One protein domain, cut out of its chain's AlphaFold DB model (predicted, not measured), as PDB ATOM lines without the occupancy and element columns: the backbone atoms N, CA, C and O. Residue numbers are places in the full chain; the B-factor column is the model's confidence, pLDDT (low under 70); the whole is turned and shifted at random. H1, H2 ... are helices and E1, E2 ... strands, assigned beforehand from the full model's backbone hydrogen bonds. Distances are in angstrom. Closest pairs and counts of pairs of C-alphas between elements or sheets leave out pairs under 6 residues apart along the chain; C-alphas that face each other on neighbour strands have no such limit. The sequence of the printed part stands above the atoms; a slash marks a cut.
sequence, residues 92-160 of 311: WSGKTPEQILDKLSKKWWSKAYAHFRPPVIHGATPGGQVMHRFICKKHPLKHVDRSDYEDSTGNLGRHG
ATOM      1  N   TRP A  92      72.375  25.862  74.970       87.19
ATOM      2  CA  TRP A  92      71.567  25.886  76.190       87.19
ATOM      3  C   TRP A  92      71.067  24.497  76.605       87.19
ATOM      4  O   TRP A  92      70.072  24.395  77.320       87.19
ATOM      5  N   SER A  93      71.754  23.429  76.185       87.69
ATOM      6  CA  SER A  93      71.366  22.060  76.531       87.69
ATOM      7  C   SER A  93      71.336  21.849  78.052       87.69
ATOM      8  O   SER A  93      72.173  22.369  78.797       87.69
ATOM      9  N   GLY A  94      70.317  21.126  78.528       86.25
ATOM     10  CA  GLY A  94      70.144  20.802  79.948       86.25
ATOM     11  C   GLY A  94      69.764  21.980  80.857       86.25
ATOM     12  O   GLY A  94      69.866  21.851  82.074       86.25
ATOM     13  N   LYS A  95      69.355  23.134  80.311       88.06
ATOM     14  CA  LYS A  95      68.897  24.294  81.096       88.06
ATOM     15  C   LYS A  95      67.390  24.467  81.014       88.06
ATOM     16  O   LYS A  95      66.797  24.232  79.967       88.06
ATOM     17  N   THR A  96      66.789  24.930  82.108       89.06
ATOM     18  CA  THR A  96      65.359  25.263  82.116       89.06
ATOM     19  C   THR A  96      65.109  26.613  81.431       89.06
ATOM     20  O   THR A  96      66.012  27.462  81.402       89.06
ATOM     21  N   PRO A  97      63.898  26.859  80.904       87.88
ATOM     22  CA  PRO A  97      63.520  28.148  80.323       87.88
ATOM     23  C   PRO A  97      63.811  29.359  81.228       87.88
ATOM     24  O   PRO A  97      64.281  30.392  80.755       87.88
ATOM     25  N   GLU A  98      63.623  29.225  82.541       89.62
ATOM     26  CA  GLU A  98      63.862  30.283  83.533       89.62
ATOM     27  C   GLU A  98      65.353  30.600  83.662       89.62
ATOM     28  O   GLU A  98      65.754  31.765  83.659       89.62
ATOM     29  N   GLN A  99      66.196  29.564  83.721       89.88
ATOM     30  CA  GLN A  99      67.652  29.718  83.782       89.88
ATOM     31  C   GLN A  99      68.214  30.340  82.501       89.88
ATOM     32  O   GLN A  99      69.189  31.097  82.540       89.88
ATOM     33  N   ILE A 100      67.621  29.993  81.356       89.75
ATOM     34  CA  ILE A 100      67.964  30.570  80.059       89.75
ATOM     35  C   ILE A 100      67.600  32.058  80.050       89.75
ATOM     36  O   ILE A 100      68.457  32.887  79.737       89.75
ATOM     37  N   LEU A 101      66.377  32.413  80.456       90.56
ATOM     38  CA  LEU A 101      65.910  33.797  80.495       90.56
ATOM     39  C   LEU A 101      66.731  34.672  81.454       90.56
ATOM     40  O   LEU A 101      67.131  35.775  81.075       90.56
ATOM     41  N   ASP A 102      67.049  34.186  82.657       91.19
ATOM     42  CA  ASP A 102      67.912  34.902  83.608       91.19
ATOM     43  C   ASP A 102      69.277  35.229  82.980       91.19
ATOM     44  O   ASP A 102      69.725  36.379  82.977       91.19
ATOM     45  N   LYS A 103      69.917  34.241  82.347       91.38
ATOM     46  CA  LYS A 103      71.225  34.435  81.711       91.38
ATOM     47  C   LYS A 103      71.167  35.308  80.458       91.38
ATOM     48  O   LYS A 103      72.124  36.039  80.196       91.38
ATOM     49  N   LEU A 104      70.094  35.230  79.671       89.81
ATOM     50  CA  LEU A 104      69.897  36.076  78.492       89.81
ATOM     51  C   LEU A 104      69.628  37.529  78.882       89.81
ATOM     52  O   LEU A 104      70.247  38.428  78.317       89.81
ATOM     53  N   SER A 105      68.761  37.759  79.870       88.50
ATOM     54  CA  SER A 105      68.370  39.105  80.297       88.50
ATOM     55  C   SER A 105      69.550  39.928  80.815       88.50
ATOM     56  O   SER A 105      69.659  41.111  80.504       88.50
ATOM     57  N   LYS A 106      70.517  39.281  81.478       90.00
ATOM     58  CA  LYS A 106      71.788  39.896  81.905       90.00
ATOM     59  C   LYS A 106      72.654  40.396  80.743       90.00
ATOM     60  O   LYS A 106      73.491  41.269  80.940       90.00
ATOM     61  N   LYS A 107      72.462  39.867  79.530       87.69
ATOM     62  CA  LYS A 107      73.188  40.282  78.316       87.69
ATOM     63  C   LYS A 107      72.452  41.359  77.512       87.69
ATOM     64  O   LYS A 107      72.961  41.798  76.482       87.69
ATOM     65  N   TRP A 108      71.268  41.797  77.937       88.31
ATOM     66  CA  TRP A 108      70.466  42.785  77.216       88.31
ATOM     67  C   TRP A 108      70.790  44.218  77.640       88.31
ATOM     68  O   TRP A 108      70.098  44.832  78.444       88.31
ATOM     69  N   TRP A 109      71.833  44.782  77.038       84.31
ATOM     70  CA  TRP A 109      72.291  46.151  77.306       84.31
ATOM     71  C   TRP A 109      71.642  47.219  76.403       84.31
ATOM     72  O   TRP A 109      71.828  48.417  76.614       84.31
ATOM     73  N   SER A 110      70.869  46.823  75.384       86.25
ATOM     74  CA  SER A 110      70.226  47.771  74.462       86.25
ATOM     75  C   SER A 110      69.119  48.583  75.145       86.25
ATOM     76  O   SER A 110      68.248  48.033  75.824       86.25
ATOM     77  N   LYS A 111      69.072  49.895  74.867       84.81
ATOM     78  CA  LYS A 111      68.022  50.812  75.357       84.81
ATOM     79  C   LYS A 111      66.600  50.347  75.011       84.81
ATOM     80  O   LYS A 111      65.661  50.710  75.714       84.81
ATOM     81  N   ALA A 112      66.429  49.529  73.968       84.50
ATOM     82  CA  ALA A 112      65.130  48.982  73.576       84.50
ATOM     83  C   ALA A 112      64.454  48.189  74.712       84.50
ATOM     84  O   ALA A 112      63.242  48.290  74.887       84.50
ATOM     85  N   TYR A 113      65.230  47.454  75.515       88.31
ATOM     86  CA  TYR A 113      64.707  46.647  76.621       88.31
ATOM     87  C   TYR A 113      64.221  47.499  77.799       88.31
ATOM     88  O   TYR A 113      63.266  47.121  78.472       88.31
ATOM     89  N   ALA A 114      64.794  48.692  78.007       88.06
ATOM     90  CA  ALA A 114      64.420  49.585  79.106       88.06
ATOM     91  C   ALA A 114      62.950  50.045  79.046       88.06
ATOM     92  O   ALA A 114      62.378  50.424  80.072       88.06
ATOM     93  N   HIS A 115      62.324  49.984  77.866       87.12
ATOM     94  CA  HIS A 115      60.924  50.351  77.654       87.12
ATOM     95  C   HIS A 115      59.924  49.286  78.145       87.12
ATOM     96  O   HIS A 115      58.732  49.569  78.287       87.12
ATOM     97  N   PHE A 116      60.388  48.071  78.434       91.12
ATOM     98  CA  PHE A 116      59.540  46.942  78.803       91.12
ATOM     99  C   PHE A 116      59.749  46.535  80.258       91.12
ATOM    100  O   PHE A 116      60.826  46.717  80.827       91.12
ATOM    101  N   ARG A 117      58.700  45.991  80.877       91.88
ATOM    102  CA  ARG A 117      58.831  45.268  82.150       91.88
ATOM    103  C   ARG A 117      59.741  44.042  81.948       91.88
ATOM    104  O   ARG A 117      59.878  43.604  80.800       91.88
ATOM    105  N   PRO A 118      60.343  43.487  83.019       91.12
ATOM    106  CA  PRO A 118      61.036  42.205  82.929       91.12
ATOM    107  C   PRO A 118      60.143  41.195  82.195       91.12
ATOM    108  O   PRO A 118      58.965  41.079  82.553       91.12
ATOM    109  N   PRO A 119      60.628  40.561  81.115       92.00
ATOM    110  CA  PRO A 119      59.777  39.706  80.311       92.00
ATOM    111  C   PRO A 119      59.368  38.463  81.084       92.00
ATOM    112  O   PRO A 119      60.097  37.973  81.944       92.00
ATOM    113  N   VAL A 120      58.204  37.943  80.723       91.50
ATOM    114  CA  VAL A 120      57.661  36.708  81.284       91.50
ATOM    115  C   VAL A 120      57.718  35.607  80.239       91.50
ATOM    116  O   VAL A 120      57.578  35.869  79.042       91.50
ATOM    117  N   ILE A 121      57.925  34.373  80.682       90.44
ATOM    118  CA  ILE A 121      57.857  33.207  79.805       90.44
ATOM    119  C   ILE A 121      56.390  33.012  79.411       90.44
ATOM    120  O   ILE A 121      55.514  32.936  80.271       90.44
ATOM    121  N   HIS A 122      56.108  32.989  78.111       84.50
ATOM    122  CA  HIS A 122      54.761  32.894  77.569       84.50
ATOM    123  C   HIS A 122      54.636  31.725  76.598       84.50
ATOM    124  O   HIS A 122      54.933  31.871  75.420       84.50
ATOM    125  N   GLY A 123      54.122  30.600  77.098       70.56
ATOM    126  CA  GLY A 123      53.723  29.448  76.291       70.56
ATOM    127  C   GLY A 123      54.868  28.741  75.555       70.56
ATOM    128  O   GLY A 123      55.857  29.336  75.131       70.56
ATOM    129  N   ALA A 124      54.707  27.433  75.372       63.31
ATOM    130  CA  ALA A 124      55.395  26.717  74.313       63.31
ATOM    131  C   ALA A 124      54.477  26.749  73.084       63.31
ATOM    132  O   ALA A 124      53.312  26.363  73.178       63.31
ATOM    133  N   THR A 125      54.961  27.220  71.935       61.88
ATOM    134  CA  THR A 125      54.236  26.987  70.668       61.88
ATOM    135  C   THR A 125      54.109  25.473  70.431       61.88
ATOM    136  O   THR A 125      54.926  24.723  70.969       61.88
ATOM    137  N   PRO A 126      53.176  24.992  69.586       57.59
ATOM    138  CA  PRO A 126      53.035  23.561  69.277       57.59
ATOM    139  C   PRO A 126      54.341  22.862  68.839       57.59
ATOM    140  O   PRO A 126      54.481  21.660  69.013       57.59
ATOM    141  N   GLY A 127      55.330  23.614  68.336       62.34
ATOM    142  CA  GLY A 127      56.688  23.141  68.016       62.34
ATOM    143  C   GLY A 127      57.732  23.264  69.145       62.34
ATOM    144  O   GLY A 127      58.933  23.309  68.860       62.34
ATOM    145  N   GLY A 128      57.312  23.409  70.406       68.75
ATOM    146  CA  GLY A 128      58.194  23.466  71.578       68.75
ATOM    147  C   GLY A 128      59.095  24.704  71.643       68.75
ATOM    148  O   GLY A 128      60.218  24.623  72.140       68.75
ATOM    149  N   GLN A 129      58.691  25.845  71.069       77.44
ATOM    150  CA  GLN A 129      59.464  27.091  71.187       77.44
ATOM    151  C   GLN A 129      58.988  27.888  72.394       77.44
ATOM    152  O   GLN A 129      57.793  28.161  72.512       77.44
ATOM    153  N   VAL A 130      59.924  28.275  73.258       87.69
ATOM    154  CA  VAL A 130      59.652  29.157  74.392       87.69
ATOM    155  C   VAL A 130      59.616  30.594  73.885       87.69
ATOM    156  O   VAL A 130      60.566  31.056  73.246       87.69
ATOM    157  N   MET A 131      58.529  31.308  74.179       89.69
ATOM    158  CA  MET A 131      58.429  32.735  73.877       89.69
ATOM    159  C   MET A 131      58.638  33.568  75.140       89.69
ATOM    160  O   MET A 131      58.135  33.256  76.216       89.69
ATOM    161  N   HIS A 132      59.357  34.673  75.002       91.31
ATOM    162  CA  HIS A 132      59.476  35.717  76.005       91.31
ATOM    163  C   HIS A 132      58.533  36.862  75.645       91.31
ATOM    164  O   HIS A 132      58.661  37.469  74.578       91.31
ATOM    165  N   ARG A 133      57.606  37.180  76.548       91.69
ATOM    166  CA  ARG A 133      56.664  38.287  76.404       91.69
ATOM    167  C   ARG A 133      57.206  39.548  77.054       91.69
ATOM    168  O   ARG A 133      57.353  39.623  78.273       91.69
ATOM    169  N   PHE A 134      57.421  40.573  76.240       92.06
ATOM    170  CA  PHE A 134      57.837  41.902  76.668       92.06
ATOM    171  C   PHE A 134      56.622  42.832  76.729       92.06
ATOM    172  O   PHE A 134      56.072  43.205  75.695       92.06
ATOM    173  N   ILE A 135      56.211  43.240  77.933       90.94
ATOM    174  CA  ILE A 135      55.068  44.148  78.143       90.94
ATOM    175  C   ILE A 135      55.559  45.593  78.234       90.94
ATOM    176  O   ILE A 135      56.453  45.905  79.026       90.94
ATOM    177  N   CYS A 136      54.980  46.483  77.428       89.94
ATOM    178  CA  CYS A 136      55.336  47.900  77.395       89.94
ATOM    179  C   CYS A 136      55.039  48.573  78.746       89.94
ATOM    180  O   CYS A 136      53.924  48.480  79.261       89.94
ATOM    181  N   LYS A 137      56.008  49.309  79.311       90.50
ATOM    182  CA  LYS A 137      55.810  50.054  80.571       90.50
ATOM    183  C   LYS A 137      54.751  51.153  80.438       90.50
ATOM    184  O   LYS A 137      53.993  51.367  81.376       90.50
ATOM    185  N   LYS A 138      54.701  51.836  79.285       86.88
ATOM    186  CA  LYS A 138      53.797  52.973  79.028       86.88
ATOM    187  C   LYS A 138      52.383  52.544  78.621       86.88
ATOM    188  O   LYS A 138      51.426  53.237  78.937       86.88
ATOM    189  N   HIS A 139      52.243  51.414  77.927       84.06
ATOM    190  CA  HIS A 139      50.960  50.904  77.438       84.06
ATOM    191  C   HIS A 139      50.824  49.417  77.794       84.06
ATOM    192  O   HIS A 139      51.176  48.576  76.970       84.06
ATOM    193  N   PRO A 140      50.301  49.068  78.981       86.00
ATOM    194  CA  PRO A 140      50.275  47.683  79.467       86.00
ATOM    195  C   PRO A 140      49.532  46.680  78.569       86.00
ATOM    196  O   PRO A 140      49.796  45.486  78.645       86.00
ATOM    197  N   LEU A 141      48.639  47.155  77.693       85.25
ATOM    198  CA  LEU A 141      47.940  46.328  76.699       85.25
ATOM    199  C   LEU A 141      48.807  45.969  75.478       85.25
ATOM    200  O   LEU A 141      48.465  45.061  74.724       85.25
ATOM    201  N   LYS A 142      49.926  46.668  75.256       84.25
ATOM    202  CA  LYS A 142      50.859  46.389  74.160       84.25
ATOM    203  C   LYS A 142      51.987  45.487  74.646       84.25
ATOM    204  O   LYS A 142      52.687  45.815  75.606       84.25
ATOM    205  N   HIS A 143      52.210  44.397  73.924       88.62
ATOM    206  CA  HIS A 143      53.312  43.480  74.175       88.62
ATOM    207  C   HIS A 143      53.973  43.034  72.869       88.62
ATOM    208  O   HIS A 143      53.408  43.186  71.786       88.62
ATOM    209  N   VAL A 144      55.194  42.524  72.986       88.88
ATOM    210  CA  VAL A 144      55.926  41.863  71.903       88.88
ATOM    211  C   VAL A 144      56.362  40.505  72.416       88.88
ATOM    212  O   VAL A 144      57.062  40.436  73.425       88.88
ATOM    213  N   ASP A 145      55.978  39.450  71.709       89.62
ATOM    214  CA  ASP A 145      56.442  38.095  71.987       89.62
ATOM    215  C   ASP A 145      57.634  37.783  71.079       89.62
ATOM    216  O   ASP A 145      57.632  38.113  69.890       89.62
ATOM    217  N   ARG A 146      58.685  37.198  71.654       88.56
ATOM    218  CA  ARG A 146      59.922  36.850  70.943       88.56
ATOM    219  C   ARG A 146      60.349  35.442  71.283       88.56
ATOM    220  O   ARG A 146      60.319  35.086  72.456       88.56
ATOM    221  N   SER A 147      60.820  34.683  70.301       89.25
ATOM    222  CA  SER A 147      61.437  33.391  70.592       89.25
ATOM    223  C   SER A 147      62.721  33.583  71.402       89.25
ATOM    224  O   SER A 147      63.463  34.552  71.217       89.25
ATOM    225  N   ASP A 148      62.994  32.638  72.291       88.25
ATOM    226  CA  ASP A 148      64.190  32.571  73.134       88.25
ATOM    227  C   ASP A 148      65.526  32.641  72.363       88.25
ATOM    228  O   ASP A 148      66.502  33.204  72.866       88.25
ATOM    229  N   TYR A 149      65.552  32.148  71.125       86.38
ATOM    230  CA  TYR A 149      66.715  32.178  70.233       86.38
ATOM    231  C   TYR A 149      66.858  33.454  69.383       86.38
ATOM    232  O   TYR A 149      67.811  33.556  68.604       86.38
ATOM    233  N   GLU A 150      65.946  34.429  69.485       83.12
ATOM    234  CA  GLU A 150      66.078  35.687  68.748       83.12
ATOM    235  C   GLU A 150      67.072  36.659  69.408       83.12
ATOM    236  O   GLU A 150      66.965  37.019  70.579       83.12
ATOM    237  N   ASP A 151      67.960  37.231  68.601       79.06
ATOM    238  CA  ASP A 151      69.020  38.157  69.016       79.06
ATOM    239  C   ASP A 151      68.801  39.618  68.565       79.06
ATOM    240  O   ASP A 151      69.421  40.530  69.107       79.06
ATOM    241  N   SER A 152      67.883  39.881  67.627       80.75
ATOM    242  CA  SER A 152      67.618  41.232  67.098       80.75
ATOM    243  C   SER A 152      66.638  42.046  67.949       80.75
ATOM    244  O   SER A 152      65.540  41.599  68.256       80.75
ATOM    245  N   THR A 153      66.960  43.308  68.246       80.75
ATOM    246  CA  THR A 153      66.063  44.223  68.981       80.75
ATOM    247  C   THR A 153      65.085  44.997  68.088       80.75
ATOM    248  O   THR A 153      64.416  45.922  68.553       80.75
ATOM    249  N   GLY A 154      64.998  44.672  66.792       77.00
ATOM    250  CA  GLY A 154      64.222  45.455  65.824       77.00
ATOM    251  C   GLY A 154      62.712  45.493  66.098       77.00
ATOM    252  O   GLY A 154      62.075  46.530  65.915       77.00
ATOM    253  N   ASN A 155      62.118  44.389  66.560       76.69
ATOM    254  CA  ASN A 155      60.699  44.317  66.942       76.69
ATOM    255  C   ASN A 155      60.400  45.091  68.240       76.69
ATOM    256  O   ASN A 155      59.402  45.808  68.302       76.69
ATOM    257  N   LEU A 156      61.308  45.045  69.218       81.88
ATOM    258  CA  LEU A 156      61.211  45.800  70.467       81.88
ATOM    259  C   LEU A 156      61.198  47.309  70.222       81.88
ATOM    260  O   LEU A 156      60.434  48.018  70.860       81.88
ATOM    261  N   GLY A 157      61.967  47.825  69.261       74.12
ATOM    262  CA  GLY A 157      61.912  49.250  68.906       74.12
ATOM    263  C   GLY A 157      60.595  49.678  68.239       74.12
ATOM    264  O   GLY A 157      60.196  50.835  68.338       74.12
ATOM    265  N   ARG A 158      59.891  48.749  67.578       71.69
ATOM    266  CA  ARG A 158      58.692  49.044  66.776       71.69
ATOM    267  C   ARG A 158      57.384  49.025  67.560       71.69
ATOM    268  O   ARG A 158      56.422  49.621  67.106       71.69
ATOM    269  N   HIS A 159      57.320  48.418  68.739       74.12
ATOM    270  CA  HIS A 159      56.052  48.310  69.481       74.12
ATOM    271  C   HIS A 159      55.429  49.670  69.879       74.12
ATOM    272  O   HIS A 159      54.223  49.772  70.124       74.12
ATOM    273  N   GLY A 160      56.257  50.719  69.945       68.88
ATOM    274  CA  GLY A 160      55.833  52.094  70.194       68.88
ATOM    275  C   GLY A 160      55.332  52.825  68.946       68.88
ATOM    276  O   GLY A 160      54.646  53.837  69.089       68.88
TER     277      GLY A 160
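AT A GLANCE: This is residues 92 to 160 of the 311 residues of an uncharacterized protein of Trametes pubescens (UniProt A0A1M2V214). A small antiparallel sheet of three strands, E1, E2 and E3, makes a wall; helix H1 grazes it with its first residues, and the short helix H2 lies over edge strand E3. Between H1 and E1 a long stretch with no named element, residues 106 to 119, loops round to the sheet. The printed part has 69 residues, with named elements in the order H1 E1 E2 E3 H2; under half of the residues are in them, and the class is mixed, helices and strands. It is compact, with a radius of gyration of the C-alphas of 11.9 A and spans of 35 by 26 by 17 A.

HOW THE PARTS SIT: H1, residues 97 to 105, only grazes the sheet, with its residues 97 to 101. Its closest C-alphas to E1, residues 120 to 124, are those of Pro 97 and Ile 121, 7.6 A apart. E1 and E2, residues 130 to 135, form an antiparallel hairpin at 143 degrees, with N 122 and O 131 within hydrogen-bond range at 2.8 A. E2 and E3, residues 143 to 147, form another at 157 degrees, with N 134 and O 144 at 2.8 A. The three are a meander, each strand the antiparallel neighbour of the one before. H2, residues 154 to 158, is on the sheet, over E3, at a height over the sheet of 9.4 A from a local plane of just 6 C-alphas; the closest C-alphas of E3 and H2 are those of Val 144 and Leu 156, 6.7 A apart. H1 and H2 are apart. Every O i to N i+4 pair is within hydrogen-bond range in H1; H2 has 0 of 1, and 1 of 2 O i to N i+3 pairs.

IN THESE COORDINATES: H1 begins at C-alpha 97 (63.520, 28.148, 80.323) and is 12.0 A long. E1 measures 12.4 A, E2 16.1 A and E3 13.4 A. H2 ends at C-alpha 158 (58.692, 49.044, 66.776).

THE WHOLE: The C-alphas farthest apart, of Gly 94 and Lys 138, are 36.1 A apart. The printed part has no cut, and the link H1 to E1 is long. Residues 124 to 128 and residue 160 have pLDDT under 70.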